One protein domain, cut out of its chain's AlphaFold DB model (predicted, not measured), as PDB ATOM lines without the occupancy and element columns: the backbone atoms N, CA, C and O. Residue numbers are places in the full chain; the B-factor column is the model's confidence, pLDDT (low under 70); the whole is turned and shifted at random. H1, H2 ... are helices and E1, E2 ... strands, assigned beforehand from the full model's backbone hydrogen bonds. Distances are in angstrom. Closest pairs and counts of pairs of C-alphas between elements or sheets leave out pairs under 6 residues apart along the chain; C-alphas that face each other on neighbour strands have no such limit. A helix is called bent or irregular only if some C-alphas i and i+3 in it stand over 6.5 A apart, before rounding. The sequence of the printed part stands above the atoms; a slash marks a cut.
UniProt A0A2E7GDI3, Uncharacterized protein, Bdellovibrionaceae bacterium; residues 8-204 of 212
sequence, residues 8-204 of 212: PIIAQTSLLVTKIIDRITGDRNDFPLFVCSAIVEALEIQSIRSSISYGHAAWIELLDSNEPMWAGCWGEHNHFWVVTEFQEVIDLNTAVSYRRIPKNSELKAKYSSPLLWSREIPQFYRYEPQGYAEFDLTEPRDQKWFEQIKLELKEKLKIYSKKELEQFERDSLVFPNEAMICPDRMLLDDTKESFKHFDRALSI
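Overview. This is residues 8 to 204 of the 212 residues of an uncharacterized protein of Bdellovibrionaceae bacterium (UniProt A0A2E7GDI3). A strongly twisted, branched sheet of seven strands, antiparallel throughout, curls round the short helix H3, while a bundle of three helices, H1, H2 and H4, packs on the sheet mainly through H2. The long strand E1 bends by 77 degrees at residue 55, and H6 only grazes the sheet. The printed part has 197 residues, with six named helices and seven named strands in the order H1 H2 E1 E2 E3 E4 H3 E5 E6 E7 H4 H5 H6; its class is mixed, helices and strands. The whole is compact, with a radius of gyration of the C-alphas of 16.6 A, and spans 48 by 42 by 29 A.

Arrangement. H1, residues 8 to 25, H2, residues 32 to 45, and H4, residues 140 to 156, form a bundle, a group of helices that touch one another. H1 and H2 are a helical hairpin, touching with residues 13 to 21 of H1 alone, at a steep tilt of 43 degrees; the closest C-alphas, of Thr 13 and Ala 42, are 6.2 A apart. H4 touches H1, closest at the C-alphas of Ile 20 and Ile 149, 6.6 A, and H2, closest at those of Ala 42 and Leu 153, 6.3 A. E1, residues 50 to 63, has E2, residues 68 to 73, and E3, residues 79 to 84, on one side, and E5, residues 109 to 111, and E7, residues 125 to 132, on the other. Within hydrogen-bond range are N 59 and O 71, 2.8 A, N 53 and O 81, 2.8 A, N 62 and O 111, 2.9 A, and N 58 and O 126, 2.9 A. E4, residues 89 to 91, is the neighbour of E3, with N 82 and O 90 at 2.9 A, and of E6, residues 115 to 118, with N 91 and O 116 at 2.8 A. H2 lies over E3 at a height over the sheet of 8.5 A. H3, residues 94 to 100, is on the same face as H2; its C-alpha of Tyr 98 is 5.3 A from that of Ala 109 in E5. H5, residues 162 to 166, is not on the sheet; H6, residues 194 to 202, only grazes it. Every O i to N i+4 pair is within range in H1, H2, H4 and H5, but 3 of 5 in H6 and 0 of 3 in H3, which has 3 of 4 O i to N i+3 pairs. H3 is irregular, C-alphas 95 and 98 being 7.6 A apart.

Along the chain. H1 begins at C-alpha 8 (84.775, 176.664, 174.323) and is 25.6 A long, H2 20.3 A, E1 33.5 A and H4 24.3 A. H6 ends at C-alpha 202 (102.831, 167.219, 191.559).

Size, cuts and confidence. The C-alphas farthest apart, of Asn 104 and Lys 163, are 53.4 A apart. The printed part has no cut; the link from H5 to H6 is long, 27 residues. The pLDDT is under 70 at residues 101 to 105 and 183 to 204.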
ATOM      1  N   PRO A   8      86.072 176.092 173.952       91.69
ATOM      2  CA  PRO A   8      84.775 176.664 174.323       91.69
ATOM      3  C   PRO A   8      83.697 175.624 174.635       91.69
ATOM      4  O   PRO A   8      82.894 175.820 175.546       91.69
ATOM      5  N   ILE A   9      83.713 174.494 173.921       94.38
ATOM      6  CA  ILE A   9      82.797 173.377 174.161       94.38
ATOM      7  C   ILE A   9      83.164 172.674 175.470       94.38
ATOM      8  O   ILE A   9      82.276 172.386 176.267       94.38
ATOM      9  N   ILE A  10      84.458 172.461 175.731       93.94
ATOM     10  CA  ILE A  10      84.949 171.895 176.999       93.94
ATOM     11  C   ILE A  10      84.473 172.739 178.190       93.94
ATOM     12  O   ILE A  10      83.877 172.201 179.128       93.94
ATOM     13  N   ALA A  11      84.703 174.055 178.136       91.69
ATOM     14  CA  ALA A  11      84.344 174.993 179.196       91.69
ATOM     15  C   ALA A  11      82.834 174.986 179.467       91.69
ATOM     16  O   ALA A  11      82.395 174.768 180.598       91.69
ATOM     17  N   GLN A  12      82.030 175.152 178.411       95.00
ATOM     18  CA  GLN A  12      80.580 175.223 178.539       95.00
ATOM     19  C   GLN A  12      79.980 173.899 179.024       95.00
ATOM     20  O   GLN A  12      79.153 173.913 179.936       95.00
ATOM     21  N   THR A  13      80.394 172.765 178.446       96.94
ATOM     22  CA  THR A  13      79.905 171.437 178.846       96.94
ATOM     23  C   THR A  13      80.223 171.173 180.306       96.94
ATOM     24  O   THR A  13      79.326 170.832 181.075       96.94
ATOM     25  N   SER A  14      81.469 171.406 180.720       95.44
ATOM     26  CA  SER A  14      81.887 171.154 182.099       95.44
ATOM     27  C   SER A  14      81.108 172.028 183.080       95.44
ATOM     28  O   SER A  14      80.566 171.515 184.059       95.44
ATOM     29  N   LEU A  15      80.970 173.328 182.792       94.75
ATOM     30  CA  LEU A  15      80.216 174.270 183.623       94.75
ATOM     31  C   LEU A  15      78.731 173.915 183.728       94.75
ATOM     32  O   LEU A  15      78.160 173.938 184.819       94.75
ATOM     33  N   LEU A  16      78.078 173.625 182.603       97.38
ATOM     34  CA  LEU A  16      76.643 173.357 182.596       97.38
ATOM     35  C   LEU A  16      76.318 172.011 183.234       97.38
ATOM     36  O   LEU A  16      75.413 171.966 184.062       97.38
ATOM     37  N   VAL A  17      77.052 170.947 182.901       97.69
ATOM     38  CA  VAL A  17      76.806 169.607 183.455       97.69
ATOM     39  C   VAL A  17      76.937 169.623 184.976       97.69
ATOM     40  O   VAL A  17      76.000 169.234 185.671       97.69
ATOM     41  N   THR A  18      78.061 170.126 185.494       95.62
ATOM     42  CA  THR A  18      78.310 170.206 186.943       95.62
ATOM     43  C   THR A  18      77.208 170.989 187.657       95.62
ATOM     44  O   THR A  18      76.562 170.468 188.565       95.62
ATOM     45  N   LYS A  19      76.899 172.197 187.172       95.88
ATOM     46  CA  LYS A  19      75.880 173.079 187.755       95.88
ATOM     47  C   LYS A  19      74.463 172.504 187.702       95.88
ATOM     48  O   LYS A  19      73.701 172.664 188.656       95.88
ATOM     49  N   ILE A  20      74.068 171.920 186.571       97.69
ATOM     50  CA  ILE A  20      72.710 171.397 186.374       97.69
ATOM     51  C   ILE A  20      72.491 170.184 187.275       97.69
ATOM     52  O   ILE A  20      71.453 170.124 187.937       97.69
ATOM     53  N   ILE A  21      73.459 169.264 187.323       96.50
ATOM     54  CA  ILE A  21      73.343 168.035 188.109       96.50
ATOM     55  C   ILE A  21      73.347 168.354 189.593       96.50
ATOM     56  O   ILE A  21      72.384 167.986 190.252       96.50
ATOM     57  N   ASP A  22      74.319 169.117 190.101       94.81
ATOM     58  CA  ASP A  22      74.358 169.471 191.528       94.81
ATOM     59  C   ASP A  22      73.048 170.120 191.991       94.81
ATOM     60  O   ASP A  22      72.527 169.812 193.058       94.81
ATOM     61  N   ARG A  23      72.448 170.986 191.166       96.44
ATOM     62  CA  ARG A  23      71.168 171.616 191.502       96.44
ATOM     63  C   ARG A  23      69.991 170.627 191.475       96.44
ATOM     64  O   ARG A  23      69.060 170.798 192.256       96.44
ATOM     65  N   ILE A  24      69.974 169.655 190.559       96.00
ATOM     66  CA  ILE A  24      68.860 168.696 190.417       96.00
ATOM     67  C   ILE A  24      68.966 167.561 191.440       96.00
ATOM     68  O   ILE A  24      67.960 167.207 192.055       96.00
ATOM     69  N   THR A  25      70.161 167.003 191.629       93.06
ATOM     70  CA  THR A  25      70.399 165.833 192.483       93.06
ATOM     71  C   THR A  25      70.855 166.199 193.895       93.06
ATOM     72  O   THR A  25      70.856 165.343 194.776       93.06
ATOM     73  N   GLY A  26      71.227 167.460 194.139       91.88
ATOM     74  CA  GLY A  26      71.750 167.959 195.415       91.88
ATOM     75  C   GLY A  26      73.270 167.827 195.539       91.88
ATOM     76  O   GLY A  26      73.924 168.761 195.998       91.88
ATOM     77  N   ASP A  27      73.829 166.699 195.102       89.81
ATOM     78  CA  ASP A  27      75.272 166.479 194.972       89.81
ATOM     79  C   ASP A  27      75.528 165.491 193.829       89.81
ATOM     80  O   ASP A  27      75.016 164.368 193.834       89.81
ATOM     81  N   ARG A  28      76.300 165.892 192.815       92.38
ATOM     82  CA  ARG A  28      76.643 165.015 191.686       92.38
ATOM     83  C   ARG A  28      77.515 163.831 192.093       92.38
ATOM     84  O   ARG A  28      77.525 162.821 191.393       92.38
ATOM     85  N   ASN A  29      78.206 163.930 193.232       89.25
ATOM     86  CA  ASN A  29      79.033 162.855 193.759       89.25
ATOM     87  C   ASN A  29      78.238 161.560 193.980       89.25
ATOM     88  O   ASN A  29      78.803 160.487 193.843       89.25
ATOM     89  N   ASP A  30      76.935 161.609 194.251       88.88
ATOM     90  CA  ASP A  30      76.130 160.391 194.442       88.88
ATOM     91  C   ASP A  30      75.599 159.800 193.122       88.88
ATOM     92  O   ASP A  30      75.084 158.683 193.098       88.88
ATOM     93  N   PHE A  31      75.771 160.505 191.997       91.94
ATOM     94  CA  PHE A  31      75.176 160.155 190.704       91.94
ATOM     95  C   PHE A  31      76.206 160.214 189.557       91.94
ATOM     96  O   PHE A  31      76.012 160.928 188.570       91.94
ATOM     97  N   PRO A  32      77.301 159.433 189.623       91.19
ATOM     98  CA  PRO A  32      78.407 159.528 188.667       91.19
ATOM     99  C   PRO A  32      77.983 159.172 187.237       91.19
ATOM    100  O   PRO A  32      78.496 159.737 186.270       91.19
ATOM    101  N   LEU A  33      77.012 158.265 187.104       91.62
ATOM    102  CA  LEU A  33      76.468 157.860 185.817       91.62
ATOM    103  C   LEU A  33      75.551 158.939 185.220       91.62
ATOM    104  O   LEU A  33      75.586 159.135 184.014       91.62
ATOM    105  N   PHE A  34      74.831 159.722 186.038       94.25
ATOM    106  CA  PHE A  34      74.105 160.908 185.551       94.25
ATOM    107  C   PHE A  34      75.068 161.941 184.974       94.25
ATOM    108  O   PHE A  34      74.781 162.524 183.931       94.25
ATOM    109  N   VAL A  35      76.214 162.147 185.630       96.56
ATOM    110  CA  VAL A  35      77.269 163.037 185.131       96.56
ATOM    111  C   VAL A  35      77.781 162.557 183.782       96.56
ATOM    112  O   VAL A  35      77.791 163.338 182.835       96.56
ATOM    113  N   CYS A  36      78.125 161.276 183.657       97.50
ATOM    114  CA  CYS A  36      78.596 160.718 182.390       97.50
ATOM    115  C   CYS A  36      77.541 160.829 181.283       97.50
ATOM    116  O   CYS A  36      77.841 161.317 180.196       97.50
ATOM    117  N   SER A  37      76.295 160.455 181.566       97.00
ATOM    118  CA  SER A  37      75.206 160.527 180.591       97.00
ATOM    119  C   SER A  37      74.910 161.965 180.163       97.00
ATOM    120  O   SER A  37      74.712 162.223 178.982       97.00
ATOM    121  N   ALA A  38      74.953 162.931 181.084       97.75
ATOM    122  CA  ALA A  38      74.783 164.345 180.753       97.75
ATOM    123  C   ALA A  38      75.927 164.901 179.890       97.75
ATOM    124  O   ALA A  38      75.676 165.727 179.016       97.75
ATOM    125  N   ILE A  39      77.171 164.451 180.107       98.25
ATOM    126  CA  ILE A  39      78.306 164.800 179.238       98.25
ATOM    127  C   ILE A  39      78.065 164.260 177.828       98.25
ATOM    128  O   ILE A  39      78.229 165.009 176.869       98.25
ATOM    129  N   VAL A  40      77.649 162.993 177.697       98.00
ATOM    130  CA  VAL A  40      77.359 162.382 176.390       98.00
ATOM    131  C   VAL A  40      76.268 163.160 175.653       98.00
ATOM    132  O   VAL A  40      76.467 163.536 174.502       98.00
ATOM    133  N   GLU A  41      75.164 163.492 176.326       97.81
ATOM    134  CA  GLU A  41      74.082 164.303 175.748       97.81
ATOM    135  C   GLU A  41      74.567 165.705 175.334       97.81
ATOM    136  O   GLU A  41      74.245 166.192 174.249       97.81
ATOM    137  N   ALA A  42      75.382 166.357 176.170       98.25
ATOM    138  CA  ALA A  42      75.933 167.675 175.870       98.25
ATOM    139  C   ALA A  42      76.865 167.661 174.647       98.25
ATOM    140  O   ALA A  42      76.823 168.579 173.826       98.25
ATOM    141  N   LEU A  43      77.692 166.622 174.518       97.75
ATOM    142  CA  LEU A  43      78.603 166.440 173.391       97.75
ATOM    143  C   LEU A  43      77.864 166.061 172.104       97.75
ATOM    144  O   LEU A  43      78.192 166.598 171.047       97.75
ATOM    145  N   GLU A  44      76.825 165.231 172.189       96.69
ATOM    146  CA  GLU A  44      75.991 164.864 171.040       96.69
ATOM    147  C   GLU A  44      75.292 166.095 170.439       96.69
ATOM    148  O   GLU A  44      75.305 166.287 169.223       96.69
ATOM    149  N   ILE A  45      74.777 167.010 171.275       96.25
ATOM    150  CA  ILE A  45      74.222 168.304 170.824       96.25
ATOM    151  C   ILE A  45      75.259 169.116 170.025       96.25
ATOM    152  O   ILE A  45      74.909 169.831 169.085       96.25
ATOM    153  N   GLN A  46      76.540 168.985 170.372       94.81
ATOM    154  CA  GLN A  46      77.671 169.632 169.697       94.81
ATOM    155  C   GLN A  46      78.247 168.786 168.550       94.81
ATOM    156  O   GLN A  46      79.288 169.134 167.995       94.81
ATOM    157  N   SER A  47      77.571 167.696 168.168       94.88
ATOM    158  CA  SER A  47      78.005 166.753 167.129       94.88
ATOM    159  C   SER A  47      79.362 166.095 167.411       94.88
ATOM    160  O   SER A  47      80.107 165.808 166.474       94.88
ATOM    161  N   ILE A  48      79.686 165.863 168.686       95.56
ATOM    162  CA  ILE A  48      80.888 165.146 169.121       95.56
ATOM    163  C   ILE A  48      80.470 163.784 169.650       95.56
ATOM    164  O   ILE A  48      79.770 163.679 170.660       95.56
ATOM    165  N   ARG A  49      80.946 162.725 168.996       97.44
ATOM    166  CA  ARG A  49      80.635 161.363 169.438       97.44
ATOM    167  C   ARG A  49      81.391 161.038 170.718       97.44
ATOM    168  O   ARG A  49      82.585 161.322 170.844       97.44
ATOM    169  N   SER A  50      80.702 160.396 171.649       97.75
ATOM    170  CA  SER A  50      81.280 159.967 172.919       97.75
ATOM    171  C   SER A  50      80.576 158.728 173.470       97.75
ATOM    172  O   SER A  50      79.457 158.409 173.072       97.75
ATOM    173  N   SER A  51      81.250 158.003 174.360       97.75
ATOM    174  CA  SER A  51      80.705 156.827 175.038       97.75
ATOM    175  C   SER A  51      81.099 156.807 176.511       97.75
ATOM    176  O   SER A  51      82.137 157.342 176.902       97.75
ATOM    177  N   ILE A  52      80.262 156.183 177.340       98.12
ATOM    178  CA  ILE A  52      80.554 155.984 178.760       98.12
ATOM    179  C   ILE A  52      81.375 154.704 178.890       98.12
ATOM    180  O   ILE A  52      80.900 153.623 178.545       98.12
ATOM    181  N   SER A  53      82.600 154.816 179.386       97.62
ATOM    182  CA  SER A  53      83.406 153.669 179.789       97.62
ATOM    183  C   SER A  53      83.259 153.437 181.290       97.62
ATOM    184  O   SER A  53      82.972 154.362 182.053       97.62
ATOM    185  N   TYR A  54      83.431 152.188 181.708       96.12
ATOM    186  CA  TYR A  54      83.449 151.818 183.115       96.12
ATOM    187  C   TYR A  54      84.581 150.842 183.408       96.12
ATOM    188  O   TYR A  54      85.062 150.128 182.523       96.12
ATOM    189  N   GLY A  55      84.971 150.788 184.675       94.44
ATOM    190  CA  GLY A  55      85.957 149.847 185.183       94.44
ATOM    191  C   GLY A  55      86.573 150.354 186.475       94.44
ATOM    192  O   GLY A  55      85.961 151.150 187.193       94.44
ATOM    193  N   HIS A  56      87.794 149.917 186.762       92.81
ATOM    194  CA  HIS A  56      88.514 150.406 187.930       92.81
ATOM    195  C   HIS A  56      89.135 151.765 187.632       92.81
ATOM    196  O   HIS A  56      89.652 152.016 186.541       92.81
ATOM    197  N   ALA A  57      89.086 152.651 188.618       91.94
ATOM    198  CA  ALA A  57      89.713 153.955 188.542       91.94
ATOM    199  C   ALA A  57      90.367 154.295 189.875       91.94
ATOM    200  O   ALA A  57      89.813 154.016 190.937       91.94
ATOM    201  N   ALA A  58      91.534 154.923 189.815       89.38
ATOM    202  CA  ALA A  58      92.214 155.444 190.987       89.38
ATOM    203  C   ALA A  58      92.742 156.849 190.717       89.38
ATOM    204  O   ALA A  58      93.190 157.158 189.612       89.38
ATOM    205  N   TRP A  59      92.723 157.689 191.739       88.69
ATOM    206  CA  TRP A  59      93.275 159.034 191.714       88.69
ATOM    207  C   TRP A  59      93.915 159.377 193.055       88.69
ATOM    208  O   TRP A  59      93.758 158.657 194.042       88.69
ATOM    209  N   ILE A  60      94.658 160.479 193.091       84.19
ATOM    210  CA  ILE A  60      95.235 160.987 194.333       84.19
ATOM    211  C   ILE A  60      94.259 161.951 195.012       84.19
ATOM    212  O   ILE A  60      93.806 162.922 194.403       84.19
ATOM    213  N   GLU A  61      93.984 161.696 196.287       85.44
ATOM    214  CA  GLU A  61      93.325 162.629 197.205       85.44
ATOM    215  C   GLU A  61      94.333 163.134 198.242       85.44
ATOM    216  O   GLU A  61      95.330 162.471 198.542       85.44
ATOM    217  N   LEU A  62      94.086 164.325 198.785       81.69
ATOM    218  CA  LEU A  62      94.872 164.899 199.873       81.69
ATOM    219  C   LEU A  62      94.069 164.835 201.163       81.69
ATOM    220  O   LEU A  62      92.942 165.327 201.218       81.69
ATOM    221  N   LEU A  63      94.671 164.282 202.209       83.69
ATOM    222  CA  LEU A  63      94.097 164.216 203.549       83.69
ATOM    223  C   LEU A  63      94.091 165.582 204.252       83.69
ATOM    224  O   LEU A  63      94.770 166.521 203.832       83.69
ATOM    225  N   ASP A  64      93.385 165.684 205.381       83.81
ATOM    226  CA  ASP A  64      93.472 166.845 206.285       83.81
ATOM    227  C   ASP A  64      94.915 167.089 206.789       83.81
ATOM    228  O   ASP A  64      95.308 168.239 207.012       83.81
ATOM    229  N   SER A  65      95.741 166.034 206.881       79.62
ATOM    230  CA  SER A  65      97.190 166.116 207.151       79.62
ATOM    231  C   SER A  65      98.004 166.696 205.980       79.62
ATOM    232  O   SER A  65      99.171 167.048 206.149       79.62
ATOM    233  N   ASN A  66      97.388 166.878 204.806       75.44
ATOM    234  CA  ASN A  66      98.006 167.146 203.500       75.44
ATOM    235  C   ASN A  66      98.872 166.001 202.957       75.44
ATOM    236  O   ASN A  66      99.623 166.206 202.002       75.44
ATOM    237  N   GLU A  67      98.780 164.808 203.540       79.31
ATOM    238  CA  GLU A  67      99.401 163.617 202.971       79.31
ATOM    239  C   GLU A  67      98.578 163.124 201.773       79.31
ATOM    240  O   GLU A  67      97.341 163.155 201.821       79.31
ATOM    241  N   PRO A  68      99.234 162.691 200.687       77.69
ATOM    242  CA  PRO A  68      98.551 162.085 199.558       77.69
ATOM    243  C   PRO A  68      98.125 160.657 199.889       77.69
ATOM    244  O   PRO A  68      98.845 159.913 200.556       77.69
ATOM    245  N   MET A  69      97.002 160.236 199.324       82.50
ATOM    246  CA  MET A  69      96.596 158.839 199.319       82.50
ATOM    247  C   MET A  69      96.003 158.451 197.969       82.50
ATOM    248  O   MET A  69      95.426 159.288 197.274       82.50
ATOM    249  N   TRP A  70      96.113 157.170 197.616       83.50
ATOM    250  CA  TRP A  70      95.281 156.611 196.556       83.50
ATOM    251  C   TRP A  70      93.839 156.497 197.048       83.50
ATOM    252  O   TRP A  70      93.573 155.900 198.091       83.50
ATOM    253  N   ALA A  71      92.922 157.043 196.263       85.00
ATOM    254  CA  ALA A  71      91.485 156.859 196.377       85.00
ATOM    255  C   ALA A  71      90.933 156.417 195.021       85.00
ATOM    256  O   ALA A  71      91.665 156.384 194.027       85.00
ATOM    257  N   GLY A  72      89.667 156.013 194.970       87.25
ATOM    258  CA  GLY A  72      89.089 155.496 193.739       87.25
ATOM    259  C   GLY A  72      88.021 154.437 193.940       87.25
ATOM    260  O   GLY A  72      87.474 154.260 195.029       87.25
ATOM    261  N   CYS A  73      87.736 153.723 192.858       85.19
ATOM    262  CA  CYS A  73      86.879 152.548 192.839       85.19
ATOM    263  C   CYS A  73      87.659 151.389 192.213       85.19
ATOM    264  O   CYS A  73      88.066 151.457 191.053       85.19
ATOM    265  N   TRP A  74      87.874 150.337 192.994       81.62
ATOM    266  CA  TRP A  74      88.534 149.101 192.580       81.62
ATOM    267  C   TRP A  74      87.880 147.901 193.273       81.62
ATOM    268  O   TRP A  74      87.049 148.058 194.173       81.62
ATOM    269  N   GLY A  75      88.252 146.686 192.861       80.69
ATOM    270  CA  GLY A  75      87.646 145.455 193.368       80.69
ATOM    271  C   GLY A  75      86.221 145.286 192.842       80.69
ATOM    272  O   GLY A  75      86.021 145.198 191.631       80.69
ATOM    273  N   GLU A  76      85.238 145.246 193.741       80.81
ATOM    274  CA  GLU A  76      83.815 145.065 193.397       80.81
ATOM    275  C   GLU A  76      83.116 146.363 192.957       80.81
ATOM    276  O   GLU A  76      81.965 146.337 192.522       80.81
ATOM    277  N   HIS A  77      83.790 147.512 193.064       85.50
ATOM    278  CA  HIS A  77      83.229 148.808 192.697       85.50
ATOM    279  C   HIS A  77      83.790 149.302 191.366       85.50
ATOM    280  O   HIS A  77      85.004 149.352 191.171       85.50
ATOM    281  N   ASN A  78      82.891 149.747 190.489       89.62
ATOM    282  CA  ASN A  78      83.236 150.379 189.223       89.62
ATOM    283  C   ASN A  78      83.071 151.896 189.303       89.62
ATOM    284  O   ASN A  78      82.159 152.412 189.954       89.62
ATOM    285  N   HIS A  79      83.942 152.594 188.586       93.81
ATOM    286  CA  HIS A  79      83.811 154.008 188.268       93.81
ATOM    287  C   HIS A  79      83.380 154.183 186.810       93.81
ATOM    288  O   HIS A  79      83.539 153.270 186.000       93.81
ATOM    289  N   PHE A  80      82.854 155.362 186.485       95.50
ATOM    290  CA  PHE A  80      82.388 155.714 185.145       95.50
ATOM    291  C   PHE A  80      83.058 157.004 184.679       95.50
ATOM    292  O   PHE A  80      83.172 157.961 185.448       95.50
ATOM    293  N   TRP A  81      83.462 157.033 183.415       97.56
ATOM    294  CA  TRP A  81      84.015 158.209 182.745       97.56
ATOM    295  C   TRP A  81      83.572 158.228 181.282       97.56
ATOM    296  O   TRP A  81      83.091 157.226 180.752       97.56
ATOM    297  N   VAL A  82      83.721 159.366 180.609       98.31
ATOM    298  CA  VAL A  82      83.370 159.499 179.189       98.31
ATOM    299  C   VAL A  82      84.629 159.488 178.332       98.31
ATOM    300  O   VAL A  82      85.646 160.066 178.710       98.31
ATOM    301  N   VAL A  83      84.562 158.829 177.178       97.69
ATOM    302  CA  VAL A  83      85.606 158.840 176.149       97.69
ATOM    303  C   VAL A  83      85.032 159.436 174.868       97.69
ATOM    304  O   VAL A  83      83.977 159.008 174.402       97.69
ATOM    305  N   THR A  84      85.700 160.438 174.299       97.44
ATOM    306  CA  THR A  84      85.281 161.074 173.035       97.44
ATOM    307  C   THR A  84      85.891 160.383 171.815       97.44
ATOM    308  O   THR A  84      86.886 159.663 171.915       97.44
ATOM    309  N   GLU A  85      85.368 160.664 170.619       95.81
ATOM    310  CA  GLU A  85      85.972 160.219 169.351       95.81
ATOM    311  C   GLU A  85      87.403 160.742 169.122       95.81
ATOM    312  O   GLU A  85      88.153 160.191 168.315       95.81
ATOM    313  N   PHE A  86      87.814 161.773 169.867       94.56
ATOM    314  CA  PHE A  86      89.171 162.324 169.861       94.56
ATOM    315  C   PHE A  86      90.112 161.639 170.860       94.56
ATOM    316  O   PHE A  86      91.243 162.111 171.048       94.56
ATOM    317  N   GLN A  87      89.659 160.543 171.480       93.56
ATOM    318  CA  GLN A  87      90.360 159.783 172.519       93.56
ATOM    319  C   GLN A  87      90.673 160.615 173.768       93.56
ATOM    320  O   GLN A  87      91.708 160.437 174.408       93.56
ATOM    321  N   GLU A  88      89.804 161.570 174.097       95.12
ATOM    322  CA  GLU A  88      89.890 162.327 175.346       95.12
ATOM    323  C   GLU A  88      89.080 161.607 176.421       95.12
ATOM    324  O   GLU A  88      87.943 161.208 176.171       95.12
ATOM    325  N   VAL A  89      89.656 161.470 177.613       96.06
ATOM    326  CA  VAL A  89      88.963 160.996 178.813       96.06
ATOM    327  C   VAL A  89      88.411 162.193 179.566       96.06
ATOM    328  O   VAL A  89      89.144 163.146 179.844       96.06
ATOM    329  N   ILE A  90      87.131 162.109 179.914       97.25
ATOM    330  CA  ILE A  90      86.397 163.123 180.656       97.25
ATOM    331  C   ILE A  90      85.879 162.512 181.955       97.25
ATOM    332  O   ILE A  90      85.090 161.567 181.941       97.25
ATOM    333  N   ASP A  91      86.282 163.092 183.079       96.06
ATOM    334  CA  ASP A  91      85.837 162.705 184.409       96.06
ATOM    335  C   ASP A  91      85.548 163.954 185.245       96.06
ATOM    336  O   ASP A  91      86.448 164.581 185.813       96.06
ATOM    337  N   LEU A  92      84.264 164.322 185.299       95.06
ATOM    338  CA  LEU A  92      83.789 165.484 186.055       95.06
ATOM    339  C   LEU A  92      83.355 165.145 187.498       95.06
ATOM    340  O   LEU A  92      82.844 166.007 188.222       95.06
ATOM    341  N   ASN A  93      83.539 163.889 187.918       91.62
ATOM    342  CA  ASN A  93      83.157 163.403 189.244       91.62
ATOM    343  C   ASN A  93      84.316 163.466 190.236       91.62
ATOM    344  O   ASN A  93      84.106 163.683 191.427       91.62
ATOM    345  N   THR A  94      85.544 163.292 189.755       89.00
ATOM    346  CA  THR A  94      86.721 163.160 190.626       89.00
ATOM    347  C   THR A  94      86.942 164.364 191.534       89.00
ATOM    348  O   THR A  94      87.205 164.167 192.711       89.00
ATOM    349  N   ALA A  95      86.696 165.597 191.079       87.62
ATOM    350  CA  ALA A  95      86.843 166.797 191.919       87.62
ATOM    351  C   ALA A  95      85.930 166.842 193.159       87.62
ATOM    352  O   ALA A  95      86.147 167.665 194.048       87.62
ATOM    353  N   VAL A  96      84.908 165.985 193.228       88.50
ATOM    354  CA  VAL A  96      83.962 165.920 194.350       88.50
ATOM    355  C   VAL A  96      83.982 164.577 195.078       88.50
ATOM    356  O   VAL A  96      83.225 164.396 196.030       88.50
ATOM    357  N   SER A  97      84.874 163.655 194.701       88.12
ATOM    358  CA  SER A  97      84.928 162.311 195.288       88.12
ATOM    359  C   SER A  97      85.283 162.305 196.774       88.12
ATOM    360  O   SER A  97      84.788 161.462 197.515       88.12
ATOM    361  N   TYR A  98      86.055 163.285 197.253       84.62
ATOM    362  CA  TYR A  98      86.415 163.412 198.666       84.62
ATOM    363  C   TYR A  98      85.185 163.613 199.562       84.62
ATOM    364  O   TYR A  98      85.266 163.432 200.772       84.62
ATOM    365  N   ARG A  99      84.026 163.991 198.999       84.81
ATOM    366  CA  ARG A  99      82.764 164.139 199.741       84.81
ATOM    367  C   ARG A  99      82.134 162.790 200.101       84.81
ATOM    368  O   ARG A  99      81.273 162.733 200.969       84.81
ATOM    369  N   ARG A 100      82.571 161.700 199.459       75.94
ATOM    370  CA  ARG A 100      81.989 160.346 199.531       75.94
ATOM    371  C   ARG A 100      82.458 159.531 200.743       75.94
ATOM    372  O   ARG A 100      82.219 158.328 200.778       75.94
ATOM    373  N   ILE A 101      83.141 160.157 201.709       62.00
ATOM    374  CA  ILE A 101      83.831 159.485 202.821       62.00
ATOM    375  C   ILE A 101      82.917 158.431 203.465       62.00
ATOM    376  O   ILE A 101      81.868 158.784 204.018       62.00
ATOM    377  N   PRO A 102      83.301 157.140 203.435       57.91
ATOM    378  CA  PRO A 102      82.583 156.111 204.165       57.91
ATOM    379  C   PRO A 102      82.536 156.495 205.644       57.91
ATOM    380  O   PRO A 102      83.549 156.910 206.205       57.91
ATOM    381  N   LYS A 103      81.386 156.305 206.302       49.84
ATOM    382  CA  LYS A 103      81.137 156.696 207.708       49.84
ATOM    383  C   LYS A 103      82.155 156.166 208.743       49.84
ATOM    384  O   LYS A 103      82.083 156.578 209.894       49.84
ATOM    385  N   ASN A 104      83.090 155.301 208.344       52.50
ATOM    386  CA  ASN A 104      84.046 154.601 209.202       52.50
ATOM    387  C   ASN A 104      85.525 154.805 208.811       52.50
ATOM    388  O   ASN A 104      86.371 154.044 209.272       52.50
ATOM    389  N   SER A 105      85.864 155.774 207.954       65.69
ATOM    390  CA  SER A 105      87.275 156.070 207.665       65.69
ATOM    391  C   SER A 105      87.858 156.999 208.731       65.69
ATOM    392  O   SER A 105      87.396 158.128 208.887       65.69
ATOM    393  N   GLU A 106      88.900 156.553 209.438       73.62
ATOM    394  CA  GLU A 106      89.732 157.435 210.277       73.62
ATOM    395  C   GLU A 106      90.474 158.485 209.429       73.62
ATOM    396  O   GLU A 106      90.855 159.546 209.922       73.62
ATOM    397  N   LEU A 107      90.642 158.208 208.132       77.06
ATOM    398  CA  LEU A 107      91.268 159.099 207.167       77.06
ATOM    399  C   LEU A 107      90.210 159.977 206.498       77.06
ATOM    400  O   LEU A 107      89.288 159.478 205.845       77.06
ATOM    401  N   LYS A 108      90.360 161.295 206.644       83.12
ATOM    402  CA  LYS A 108      89.473 162.292 206.048       83.12
ATOM    403  C   LYS A 108      90.169 163.016 204.900       83.12
ATOM    404  O   LYS A 108      91.143 163.739 205.118       83.12
ATOM    405  N   ALA A 109      89.651 162.828 203.690       84.00
ATOM    406  CA  ALA A 109      90.086 163.569 202.517       84.00
ATOM    407  C   ALA A 109      89.599 165.025 202.591       84.00
ATOM    408  O   ALA A 109      88.431 165.307 202.875       84.00
ATOM    409  N   LYS A 110      90.519 165.952 202.334       83.31
ATOM    410  CA  LYS A 110      90.293 167.396 202.270       83.31
ATOM    411  C   LYS A 110      90.034 167.862 200.839       83.31
ATOM    412  O   LYS A 110      89.213 168.750 200.627       83.31
ATOM    413  N   TYR A 111      90.740 167.266 199.876       81.94
ATOM    414  CA  TYR A 111      90.637 167.580 198.452       81.94
ATOM    415  C   TYR A 111      90.781 166.324 197.599       81.94
ATOM    416  O   TYR A 111      91.554 165.427 197.940       81.94
ATOM    417  N   SER A 112      90.114 166.331 196.448       83.50
ATOM    418  CA  SER A 112      90.346 165.361 195.379       83.50
ATOM    419  C   SER A 112      91.170 165.931 194.238       83.50
ATOM    420  O   SER A 112      91.417 167.136 194.155       83.50
ATOM    421  N   SER A 113      91.563 165.042 193.331       81.88
ATOM    422  CA  SER A 113      92.123 165.406 192.038       81.88
ATOM    423  C   SER A 113      91.173 166.325 191.241       81.88
ATOM    424  O   SER A 113      89.960 166.207 191.411       81.88
ATOM    425  N   PRO A 114      91.690 167.206 190.360       86.31
ATOM    426  CA  PRO A 114      90.885 168.076 189.491       86.31
ATOM    427  C   PRO A 114      89.798 167.363 188.666       86.31
ATOM    428  O   PRO A 114      89.738 166.146 188.584       86.31
ATOM    429  N   LEU A 115      88.952 168.114 187.973       89.94
ATOM    430  CA  LEU A 115      88.182 167.583 186.851       89.94
ATOM    431  C   LEU A 115      89.153 167.205 185.726       89.94
ATOM    432  O   LEU A 115      90.079 167.962 185.416       89.94
ATOM    433  N   LEU A 116      88.937 166.056 185.094       92.12
ATOM    434  CA  LEU A 116      89.772 165.594 183.990       92.12
ATOM    435  C   LEU A 116      89.041 165.785 182.661       92.12
ATOM    436  O   LEU A 116      87.919 165.319 182.503       92.12
ATOM    437  N   TRP A 117      89.697 166.426 181.698       94.00
ATOM    438  CA  TRP A 117      89.360 166.383 180.277       94.00
ATOM    439  C   TRP A 117      90.663 166.345 179.487       94.00
ATOM    440  O   TRP A 117      91.246 167.374 179.150       94.00
ATOM    441  N   SER A 118      91.186 165.151 179.236       91.00
ATOM    442  CA  SER A 118      92.526 165.023 178.667       91.00
ATOM    443  C   SER A 118      92.673 163.798 177.786       91.00
ATOM    444  O   SER A 118      92.138 162.733 178.080       91.00
ATOM    445  N   ARG A 119      93.473 163.938 176.727       89.38
ATOM    446  CA  ARG A 119      93.998 162.802 175.959       89.38
ATOM    447  C   ARG A 119      95.178 162.136 176.673       89.38
ATOM    448  O   ARG A 119      95.349 160.925 176.598       89.38
ATOM    449  N   GLU A 120      95.991 162.923 177.373       88.12
ATOM    450  CA  GLU A 120      97.123 162.431 178.161       88.12
ATOM    451  C   GLU A 120      96.720 162.338 179.631       88.12
ATOM    452  O   GLU A 120      96.609 163.354 180.325       88.12
ATOM    453  N   ILE A 121      96.485 161.116 180.105       87.69
ATOM    454  CA  ILE A 121      96.083 160.866 181.490       87.69
ATOM    455  C   ILE A 121      97.260 161.170 182.426       87.69
ATOM    456  O   ILE A 121      98.315 160.539 182.299       87.69
ATOM    457  N   PRO A 122      97.117 162.115 183.373       84.25
ATOM    458  CA  PRO A 122      98.178 162.417 184.320       84.25
ATOM    459  C   PRO A 122      98.548 161.205 185.175       84.25
ATOM    460  O   PRO A 122      97.713 160.365 185.503       84.25
ATOM    461  N   GLN A 123      99.799 161.152 185.634       81.00
ATOM    462  CA  GLN A 123     100.307 160.023 186.419       81.00
ATOM    463  C   GLN A 123      99.616 159.816 187.776       81.00
ATOM    464  O   GLN A 123      99.850 158.791 188.406       81.00
ATOM    465  N   PHE A 124      98.794 160.753 188.228       81.44
ATOM    466  CA  PHE A 124      98.002 160.646 189.449       81.44
ATOM    467  C   PHE A 124      96.550 160.227 189.181       81.44
ATOM    468  O   PHE A 124      95.762 160.228 190.113       81.44
ATOM    469  N   TYR A 125      96.213 159.846 187.942       88.94
ATOM    470  CA  TYR A 125      95.016 159.077 187.600       88.94
ATOM    471  C   TYR A 125      95.400 157.713 187.036       88.94
ATOM    472  O   TYR A 125      96.424 157.548 186.362       88.94
ATOM    473  N   ARG A 126      94.553 156.720 187.265       89.62
ATOM    474  CA  ARG A 126      94.606 155.393 186.659       89.62
ATOM    475  C   ARG A 126      93.196 155.019 186.254       89.62
ATOM    476  O   ARG A 126      92.282 155.181 187.051       89.62
ATOM    477  N   TYR A 127      93.059 154.499 185.046       92.62
ATOM    478  CA  TYR A 127      91.818 153.933 184.544       92.62
ATOM    479  C   TYR A 127      92.143 152.576 183.935       92.62
ATOM    480  O   TYR A 127      93.060 152.467 183.120       92.62
ATOM    481  N   GLU A 128      91.395 151.563 184.341       94.31
ATOM    482  CA  GLU A 128      91.432 150.222 183.776       94.31
ATOM    483  C   GLU A 128      90.033 149.917 183.221       94.31
ATOM    484  O   GLU A 128      89.142 149.507 183.974       94.31
ATOM    485  N   PRO A 129      89.788 150.205 181.926       94.75
ATOM    486  CA  PRO A 129      88.480 149.998 181.320       94.75
ATOM    487  C   PRO A 129      88.137 148.509 181.275       94.75
ATOM    488  O   PRO A 129      88.912 147.694 180.778       94.75
ATOM    489  N   GLN A 130      86.932 148.175 181.725       94.75
ATOM    490  CA  GLN A 130      86.348 146.835 181.629       94.75
ATOM    491  C   GLN A 130      85.308 146.743 180.506       94.75
ATOM    492  O   GLN A 130      85.035 145.658 179.996       94.75
ATOM    493  N   GLY A 131      84.749 147.879 180.083       94.75
ATOM    494  CA  GLY A 131      83.813 147.935 178.969       94.75
ATOM    495  C   GLY A 131      83.183 149.309 178.774       94.75
ATOM    496  O   GLY A 131      83.698 150.333 179.235       94.75
ATOM    497  N   TYR A 132      82.046 149.300 178.079       95.50
ATOM    498  CA  TYR A 132      81.187 150.461 177.868       95.50
ATOM    499  C   TYR A 132      79.865 150.262 178.600       95.50
ATOM    500  O   TYR A 132      79.305 149.166 178.578       95.50
ATOM    501  N   ALA A 133      79.407 151.305 179.280       91.94
ATOM    502  CA  ALA A 133      78.158 151.284 180.019       91.94
ATOM    503  C   ALA A 133      77.016 151.773 179.128       91.94
ATOM    504  O   ALA A 133      77.156 152.766 178.411       91.94
ATOM    505  N   GLU A 134      75.874 151.104 179.230       84.44
ATOM    506  CA  GLU A 134      74.599 151.602 178.723       84.44
ATOM    507  C   GLU A 134      73.797 152.158 179.898       84.44
ATOM    508  O   GLU A 134      73.751 151.564 180.978       84.44
ATOM    509  N   PHE A 135      73.209 153.337 179.707       80.50
ATOM    510  CA  PHE A 135      72.449 154.008 180.750       80.50
ATOM    511  C   PHE A 135      70.964 153.699 180.596       80.50
ATOM    512  O   PHE A 135      70.280 154.331 179.791       80.50
ATOM    513  N   ASP A 136      70.483 152.729 181.372       83.81
ATOM    514  CA  ASP A 136      69.063 152.397 181.464       83.81
ATOM    515  C   ASP A 136      68.498 152.846 182.819       83.81
ATOM    516  O   ASP A 136      68.984 152.455 183.883       83.81
ATOM    517  N   LEU A 137      67.486 153.713 182.776       86.25
ATOM    518  CA  LEU A 137      66.849 154.292 183.955       86.25
ATOM    519  C   LEU A 137      65.534 153.572 184.227       86.25
ATOM    520  O   LEU A 137      64.536 153.812 183.551       86.25
ATOM    521  N   THR A 138      65.505 152.739 185.261       88.19
ATOM    522  CA  THR A 138      64.302 151.989 185.654       88.19
ATOM    523  C   THR A 138      63.404 152.760 186.623       88.19
ATOM    524  O   THR A 138      62.190 152.557 186.637       88.19
ATOM    525  N   GLU A 139      63.976 153.671 187.413       92.44
ATOM    526  CA  GLU A 139      63.259 154.409 188.454       92.44
ATOM    527  C   GLU A 139      62.580 155.681 187.905       92.44
ATOM    528  O   GLU A 139      63.259 156.546 187.340       92.44
ATOM    529  N   PRO A 140      61.262 155.891 188.126       94.44
ATOM    530  CA  PRO A 140      60.537 157.049 187.583       94.44
ATOM    531  C   PRO A 140      61.093 158.410 188.021       94.44
ATOM    532  O   PRO A 140      61.027 159.394 187.282       94.44
ATOM    533  N   ARG A 141      61.636 158.488 189.242       94.31
ATOM    534  CA  ARG A 141      62.278 159.708 189.748       94.31
ATOM    535  C   ARG A 141      63.519 160.044 188.927       94.31
ATOM    536  O   ARG A 141      63.691 161.191 188.520       94.31
ATOM    537  N   ASP A 142      64.348 159.040 188.692       93.75
ATOM    538  CA  ASP A 142      65.636 159.180 188.032       93.75
ATOM    539  C   ASP A 142      65.423 159.496 186.540       93.75
ATOM    540  O   ASP A 142      66.063 160.404 186.009       93.75
ATOM    541  N   GLN A 143      64.419 158.875 185.908       94.88
ATOM    542  CA  GLN A 143      63.929 159.250 184.573       94.88
ATOM    543  C   GLN A 143      63.532 160.730 184.508       94.88
ATOM    544  O   GLN A 143      63.998 161.466 183.641       94.88
ATOM    545  N   LYS A 144      62.707 161.202 185.454       96.25
ATOM    546  CA  LYS A 144      62.265 162.604 185.491       96.25
ATOM    547  C   LYS A 144      63.436 163.574 185.658       96.25
ATOM    548  O   LYS A 144      63.463 164.612 184.999       96.25
ATOM    549  N   TRP A 145      64.381 163.260 186.544       96.50
ATOM    550  CA  TRP A 145      65.587 164.066 186.720       96.50
ATOM    551  C   TRP A 145      66.409 164.125 185.441       96.50
ATOM    552  O   TRP A 145      66.832 165.210 185.046       96.50
ATOM    553  N   PHE A 146      66.604 162.992 184.770       95.94
ATOM    554  CA  PHE A 146      67.412 162.957 183.563       95.94
ATOM    555  C   PHE A 146      66.753 163.678 182.384       95.94
ATOM    556  O   PHE A 146      67.421 164.452 181.704       95.94
ATOM    557  N   GLU A 147      65.438 163.554 182.202       96.38
ATOM    558  CA  GLU A 147      64.708 164.341 181.198       96.38
ATOM    559  C   GLU A 147      64.817 165.851 181.453       96.38
ATOM    560  O   GLU A 147      65.019 166.634 180.523       96.38
ATOM    561  N   GLN A 148      64.768 166.276 182.720       97.56
ATOM    562  CA  GLN A 148      65.007 167.675 183.071       97.56
ATOM    563  C   GLN A 148      66.441 168.113 182.731       97.56
ATOM    564  O   GLN A 148      66.637 169.213 182.211       97.56
ATOM    565  N   ILE A 149      67.442 167.265 182.991       97.38
ATOM    566  CA  ILE A 149      68.839 167.530 182.619       97.38
ATOM    567  C   ILE A 149      68.956 167.712 181.101       97.38
ATOM    568  O   ILE A 149      69.505 168.723 180.661       97.38
ATOM    569  N   LYS A 150      68.402 166.789 180.302       97.31
ATOM    570  CA  LYS A 150      68.425 166.871 178.831       97.31
ATOM    571  C   LYS A 150      67.793 168.159 178.318       97.31
ATOM    572  O   LYS A 150      68.371 168.826 177.459       97.31
ATOM    573  N   LEU A 151      66.627 168.524 178.855       97.88
ATOM    574  CA  LEU A 151      65.928 169.746 178.471       97.88
ATOM    575  C   LEU A 151      66.794 170.983 178.734       97.88
ATOM    576  O   LEU A 151      66.994 171.800 177.838       97.88
ATOM    577  N   GLU A 152      67.365 171.095 179.931       98.19
ATOM    578  CA  GLU A 152      68.173 172.259 180.287       98.19
ATOM    579  C   GLU A 152      69.496 172.333 179.527       98.19
ATOM    580  O   GLU A 152      69.934 173.433 179.191       98.19
ATOM    581  N   LEU A 153      70.125 171.193 179.229       97.81
ATOM    582  CA  LEU A 153      71.294 171.151 178.354       97.81
ATOM    583  C   LEU A 153      70.932 171.657 176.959       97.81
ATOM    584  O   LEU A 153      71.604 172.548 176.447       97.81
ATOM    585  N   LYS A 154      69.833 171.168 176.380       96.56
ATOM    586  CA  LYS A 154      69.360 171.592 175.056       96.56
ATOM    587  C   LYS A 154      69.025 173.084 174.988       96.56
ATOM    588  O   LYS A 154      69.266 173.711 173.962       96.56
ATOM    589  N   GLU A 155      68.475 173.652 176.057       96.19
ATOM    590  CA  GLU A 155      68.129 175.076 176.123       96.19
ATOM    591  C   GLU A 155      69.344 175.987 176.349       96.19
ATOM    592  O   GLU A 155      69.360 177.121 175.870       96.19
ATOM    593  N   LYS A 156      70.347 175.525 177.108       96.62
ATOM    594  CA  LYS A 156      71.460 176.368 177.582       96.62
ATOM    595  C   LYS A 156      72.761 176.174 176.817       96.62
ATOM    596  O   LYS A 156      73.612 177.068 176.863       96.62
ATOM    597  N   LEU A 157      72.954 175.032 176.157       95.00
ATOM    598  CA  LEU A 157      74.127 174.804 175.319       95.00
ATOM    599  C   LEU A 157      74.048 175.681 174.077       95.00
ATOM    600  O   LEU A 157      73.050 175.710 173.360       95.00
ATOM    601  N   LYS A 158      75.140 176.393 173.812       91.75
ATOM    602  CA  LYS A 158      75.276 177.214 172.618       91.75
ATOM    603  C   LYS A 158      75.991 176.373 171.576       91.75
ATOM    604  O   LYS A 158      77.094 175.903 171.827       91.75
ATOM    605  N   ILE A 159      75.392 176.210 170.403       90.81
ATOM    606  CA  ILE A 159      76.078 175.594 169.266       90.81
ATOM    607  C   ILE A 159      76.940 176.671 168.611       90.81
ATOM    608  O   ILE A 159      76.425 177.696 168.160       90.81
ATOM    609  N   TYR A 160      78.252 176.458 168.597       86.56
ATOM    610  CA  TYR A 160      79.199 177.394 168.002       86.56
ATOM    611  C   TYR A 160      79.384 177.099 166.517       86.56
ATOM    612  O   TYR A 160      79.599 175.959 166.106       86.56
ATOM    613  N   SER A 161      79.367 178.141 165.692       88.25
ATOM    614  CA  SER A 161      79.845 178.035 164.318       88.25
ATOM    615  C   SER A 161      81.365 177.859 164.284       88.25
ATOM    616  O   SER A 161      82.086 178.299 165.181       88.25
ATOM    617  N   LYS A 162      81.888 177.287 163.192       85.88
ATOM    618  CA  LYS A 162      83.339 177.142 162.984       85.88
ATOM    619  C   LYS A 162      84.093 178.469 163.163       85.88
ATOM    620  O   LYS A 162      85.132 178.501 163.808       85.88
ATOM    621  N   LYS A 163      83.530 179.565 162.646       87.94
ATOM    622  CA  LYS A 163      84.112 180.907 162.764       87.94
ATOM    623  C   LYS A 163      84.174 181.388 164.217       87.94
ATOM    624  O   LYS A 163      85.162 181.997 164.602       87.94
ATOM    625  N   GLU A 164      83.146 181.117 165.021       88.81
ATOM    626  CA  GLU A 164      83.154 181.478 166.446       88.81
ATOM    627  C   GLU A 164      84.209 180.692 167.226       88.81
ATOM    628  O   GLU A 164      84.877 181.265 168.081       88.81
ATOM    629  N   LEU A 165      84.395 179.406 166.912       86.62
ATOM    630  CA  LEU A 165      85.433 178.585 167.540       86.62
ATOM    631  C   LEU A 165      86.847 179.081 167.201       86.62
ATOM    632  O   LEU A 165      87.719 179.065 168.063       86.62
ATOM    633  N   GLU A 166      87.068 179.548 165.970       85.25
ATOM    634  CA  GLU A 166      88.357 180.092 165.516       85.25
ATOM    635  C   GLU A 166      88.681 181.472 166.114       85.25
ATOM    636  O   GLU A 166      89.847 181.856 166.173       85.25
ATOM    637  N   GLN A 167      87.665 182.224 166.544       86.25
ATOM    638  CA  GLN A 167      87.799 183.588 167.069       86.25
ATOM    639  C   GLN A 167      87.759 183.660 168.600       86.25
ATOM    640  O   GLN A 167      87.789 184.754 169.159       86.25
ATOM    641  N   PHE A 168      87.656 182.519 169.284       83.44
ATOM    642  CA  PHE A 168      87.466 182.501 170.726       83.44
ATOM    643  C   PHE A 168      88.756 182.856 171.476       83.44
ATOM    644  O   PHE A 168      89.795 182.221 171.292       83.44
ATOM    645  N   GLU A 169      88.675 183.833 172.375       78.56
ATOM    646  CA  GLU A 169      89.775 184.186 173.273       78.56
ATOM    647  C   GLU A 169      89.694 183.347 174.548       78.56
ATOM    648  O   GLU A 169      88.643 183.280 175.190       78.56
ATOM    649  N   ARG A 170      90.804 182.711 174.938       74.00
ATOM    650  CA  ARG A 170      90.846 181.794 176.093       74.00
ATOM    651  C   ARG A 170      90.368 182.452 177.392       74.00
ATOM    652  O   ARG A 170      89.609 181.829 178.124       74.00
ATOM    653  N   ASP A 171      90.727 183.712 177.620       75.00
ATOM    654  CA  ASP A 171      90.392 184.454 178.846       75.00
ATOM    655  C   ASP A 171      88.897 184.799 178.964       75.00
ATOM    656  O   ASP A 171      88.427 185.186 180.031       75.00
ATOM    657  N   SER A 172      88.127 184.644 177.882       81.19
ATOM    658  CA  SER A 172      86.675 184.867 177.886       81.19
ATOM    659  C   SER A 172      85.862 183.627 178.288       81.19
ATOM    660  O   SER A 172      84.632 183.681 178.364       81.19
ATOM    661  N   LEU A 173      86.533 182.499 178.536       84.12
ATOM    662  CA  LEU A 173      85.898 181.240 178.906       84.12
ATOM    663  C   LEU A 173      85.612 181.159 180.401       84.12
ATOM    664  O   LEU A 173      86.438 181.516 181.236       84.12
ATOM    665  N   VAL A 174      84.441 180.616 180.732       84.25
ATOM    666  CA  VAL A 174      84.019 180.374 182.113       84.25
ATOM    667  C   VAL A 174      84.017 178.874 182.373       84.25
ATOM    668  O   VAL A 174      83.335 178.121 181.676       84.25
ATOM    669  N   PHE A 175      84.762 178.460 183.392       84.94
ATOM    670  CA  PHE A 175      84.871 177.078 183.852       84.94
ATOM    671  C   PHE A 175      84.081 176.866 185.156       84.94
ATOM    672  O   PHE A 175      83.644 177.842 185.778       84.94
ATOM    673  N   PRO A 176      83.842 175.606 185.568       85.06
ATOM    674  CA  PRO A 176      83.386 175.295 186.922       85.06
ATOM    675  C   PRO A 176      84.297 175.915 187.995       85.06
ATOM    676  O   PRO A 176      85.466 176.191 187.739       85.06
ATOM    677  N   ASN A 177      83.793 176.067 189.221       83.38
ATOM    678  CA  ASN A 177      84.588 176.536 190.369       83.38
ATOM    679  C   ASN A 177      85.353 175.361 191.001       83.38
ATOM    680  O   ASN A 177      85.332 175.142 192.216       83.38
ATOM    681  N   GLU A 178      85.970 174.564 190.140       84.75
ATOM    682  CA  GLU A 178      86.733 173.372 190.438       84.75
ATOM    683  C   GLU A 178      87.910 173.342 189.470       84.75
ATOM    684  O   GLU A 178      87.746 173.580 188.274       84.75
ATOM    685  N   ALA A 179      89.092 173.017 189.990       80.19
ATOM    686  CA  ALA A 179      90.280 172.820 189.175       80.19
ATOM    687  C   ALA A 179      89.972 171.871 188.013       80.19
ATOM    688  O   ALA A 179      89.391 170.811 188.240       80.19
ATOM    689  N   MET A 180      90.395 172.215 186.799       84.94
ATOM    690  CA  MET A 180      90.173 171.385 185.618       84.94
ATOM    691  C   MET A 180      91.445 171.253 184.782       84.94
ATOM    692  O   MET A 180      92.152 172.227 184.532       84.94
ATOM    693  N   ILE A 181      91.712 170.033 184.327       85.25
ATOM    694  CA  ILE A 181      92.761 169.713 183.361       85.25
ATOM    695  C   ILE A 181      92.106 169.636 181.984       85.25
ATOM    696  O   ILE A 181      91.224 168.805 181.786       85.25
ATOM    697  N   CYS A 182      92.541 170.481 181.049       82.00
ATOM    698  CA  CYS A 182      92.081 170.492 179.655       82.00
ATOM    699  C   CYS A 182      93.165 169.956 178.692       82.00
ATOM    700  O   CYS A 182      94.343 169.883 179.076       82.00
ATOM    701  N   PRO A 183      92.816 169.639 177.423       68.25
ATOM    702  CA  PRO A 183      93.808 169.367 176.386       68.25
ATOM    703  C   PRO A 183      94.812 170.532 176.303       68.25
ATOM    704  O   PRO A 183      94.420 171.691 176.411       68.25
ATOM    705  N   ASP A 184      96.104 170.215 176.167       63.62
ATOM    706  CA  ASP A 184      97.262 171.137 176.220       63.62
ATOM    707  C   ASP A 184      97.735 171.596 177.616       63.62
ATOM    708  O   ASP A 184      98.457 172.587 177.734       63.62
ATOM    709  N   ARG A 185      97.396 170.861 178.687       61.03
ATOM    710  CA  ARG A 185      97.845 171.143 180.074       61.03
ATOM    711  C   ARG A 185      97.504 172.557 180.560       61.03
ATOM    712  O   ARG A 185      98.168 173.091 181.448       61.03
ATOM    713  N   MET A 186      96.462 173.165 180.000       56.62
ATOM    714  CA  MET A 186      95.970 174.445 180.485       56.62
ATOM    715  C   MET A 186      95.130 174.230 181.735       56.62
ATOM    716  O   MET A 186      94.023 173.699 181.673       56.62
ATOM    717  N   LEU A 187      95.701 174.629 182.864       56.12
ATOM    718  CA  LEU A 187      95.017 174.768 184.136       56.12
ATOM    719  C   LEU A 187      94.233 176.076 184.098       56.12
ATOM    720  O   LEU A 187      94.817 177.135 183.864       56.12
ATOM    721  N   LEU A 188      92.918 175.995 184.265       51.09
ATOM    722  CA  LEU A 188      92.027 177.147 184.168       51.09
ATOM    723  C   LEU A 188      91.302 177.316 185.513       51.09
ATOM    724  O   LEU A 188      90.631 176.393 185.967       51.09
ATOM    725  N   ASP A 189      91.486 178.503 186.108       43.84
ATOM    726  CA  ASP A 189      90.935 179.048 187.369       43.84
ATOM    727  C   ASP A 189      91.752 178.848 188.682       43.84
ATOM    728  O   ASP A 189      91.856 177.759 189.248       43.84
ATOM    729  N   ASP A 190      92.300 179.974 189.174       43.91
ATOM    730  CA  ASP A 190      93.024 180.208 190.444       43.91
ATOM    731  C   ASP A 190      92.315 181.283 191.313       43.91
ATOM    732  O   ASP A 190      92.903 181.975 192.140       43.91
ATOM    733  N   THR A 191      91.006 181.490 191.164       41.84
ATOM    734  CA  THR A 191      90.311 182.555 191.921       41.84
ATOM    735  C   THR A 191      90.316 182.357 193.448       41.84
ATOM    736  O   THR A 191      89.958 183.277 194.185       41.84
ATOM    737  N   LYS A 192      90.739 181.184 193.949       48.78
ATOM    738  CA  LYS A 192      90.803 180.832 195.380       48.78
ATOM    739  C   LYS A 192      92.169 180.336 195.880       48.78
ATOM    740  O   LYS A 192      92.221 179.846 197.006       48.78
ATOM    741  N   GLU A 193      93.250 180.389 195.096       50.00
ATOM    742  CA  GLU A 193      94.553 179.801 195.479       50.00
ATOM    743  C   GLU A 193      94.506 178.299 195.840       50.00
ATOM    744  O   GLU A 193      95.444 177.752 196.430       50.00
ATOM    745  N   SER A 194      93.435 177.592 195.464       49.03
ATOM    746  CA  SER A 194      93.238 176.153 195.710       49.03
ATOM    747  C   SER A 194      94.373 175.296 195.130       49.03
ATOM    748  O   SER A 194      94.576 174.155 195.543       49.03
ATOM    749  N   PHE A 195      95.158 175.874 194.220       48.53
ATOM    750  CA  PHE A 195      96.285 175.254 193.543       48.53
ATOM    751  C   PHE A 195      97.602 175.207 194.327       48.53
ATOM    752  O   PHE A 195      98.455 174.387 193.987       48.53
ATOM    753  N   LYS A 196      97.756 175.940 195.444       45.00
ATOM    754  CA  LYS A 196      98.912 175.750 196.356       45.00
ATOM    755  C   LYS A 196      99.024 174.300 196.863       45.00
ATOM    756  O   LYS A 196     100.082 173.870 197.318       45.00
ATOM    757  N   HIS A 197      97.934 173.537 196.770       47.50
ATOM    758  CA  HIS A 197      97.865 172.119 197.108       47.50
ATOM    759  C   HIS A 197      98.159 171.177 195.919       47.50
ATOM    760  O   HIS A 197      98.648 170.070 196.141       47.50
ATOM    761  N   PHE A 198      97.941 171.607 194.670       49.84
ATOM    762  CA  PHE A 198      98.146 170.789 193.464       49.84
ATOM    763  C   PHE A 198      99.607 170.750 193.014       49.84
ATOM    764  O   PHE A 198     100.118 169.669 192.730       49.84
ATOM    765  N   ASP A 199     100.319 171.882 193.044       48.34
ATOM    766  CA  ASP A 199     101.779 171.888 192.842       48.34
ATOM    767  C   ASP A 199     102.472 171.019 193.891       48.34
ATOM    768  O   ASP A 199     103.460 170.344 193.608       48.34
ATOM    769  N   ARG A 200     101.895 170.958 195.098       44.00
ATOM    770  CA  ARG A 200     102.364 170.075 196.158       44.00
ATOM    771  C   ARG A 200     102.164 168.611 195.782       44.00
ATOM    772  O   ARG A 200     103.145 167.891 195.868       44.00
ATOM    773  N   ALA A 201     100.987 168.212 195.286       44.78
ATOM    774  CA  ALA A 201     100.695 166.867 194.768       44.78
ATOM    775  C   ALA A 201     101.583 166.466 193.567       44.78
ATOM    776  O   ALA A 201     102.042 165.328 193.493       44.78
ATOM    777  N   LEU A 202     101.880 167.407 192.662       44.88
ATOM    778  CA  LEU A 202     102.831 167.219 191.559       44.88
ATOM    779  C   LEU A 202     104.288 167.107 192.035       44.88
ATOM    780  O   LEU A 202     105.078 166.400 191.415       44.88
ATOM    781  N   SER A 203     104.640 167.796 193.126       43.84
ATOM    782  CA  SER A 203     105.973 167.763 193.746       43.84
ATOM    783  C   SER A 203     106.220 166.535 194.631       43.84
ATOM    784  O   SER A 203     107.339 166.344 195.112       43.84
ATOM    785  N   ILE A 204     105.198 165.697 194.853       46.00
ATOM    786  CA  ILE A 204     105.327 164.464 195.633       46.00
ATOM    787  C   ILE A 204     106.072 163.431 194.794       46.00
ATOM    788  O   ILE A 204     105.508 162.721 193.960       46.00
TER     789      ILE A 204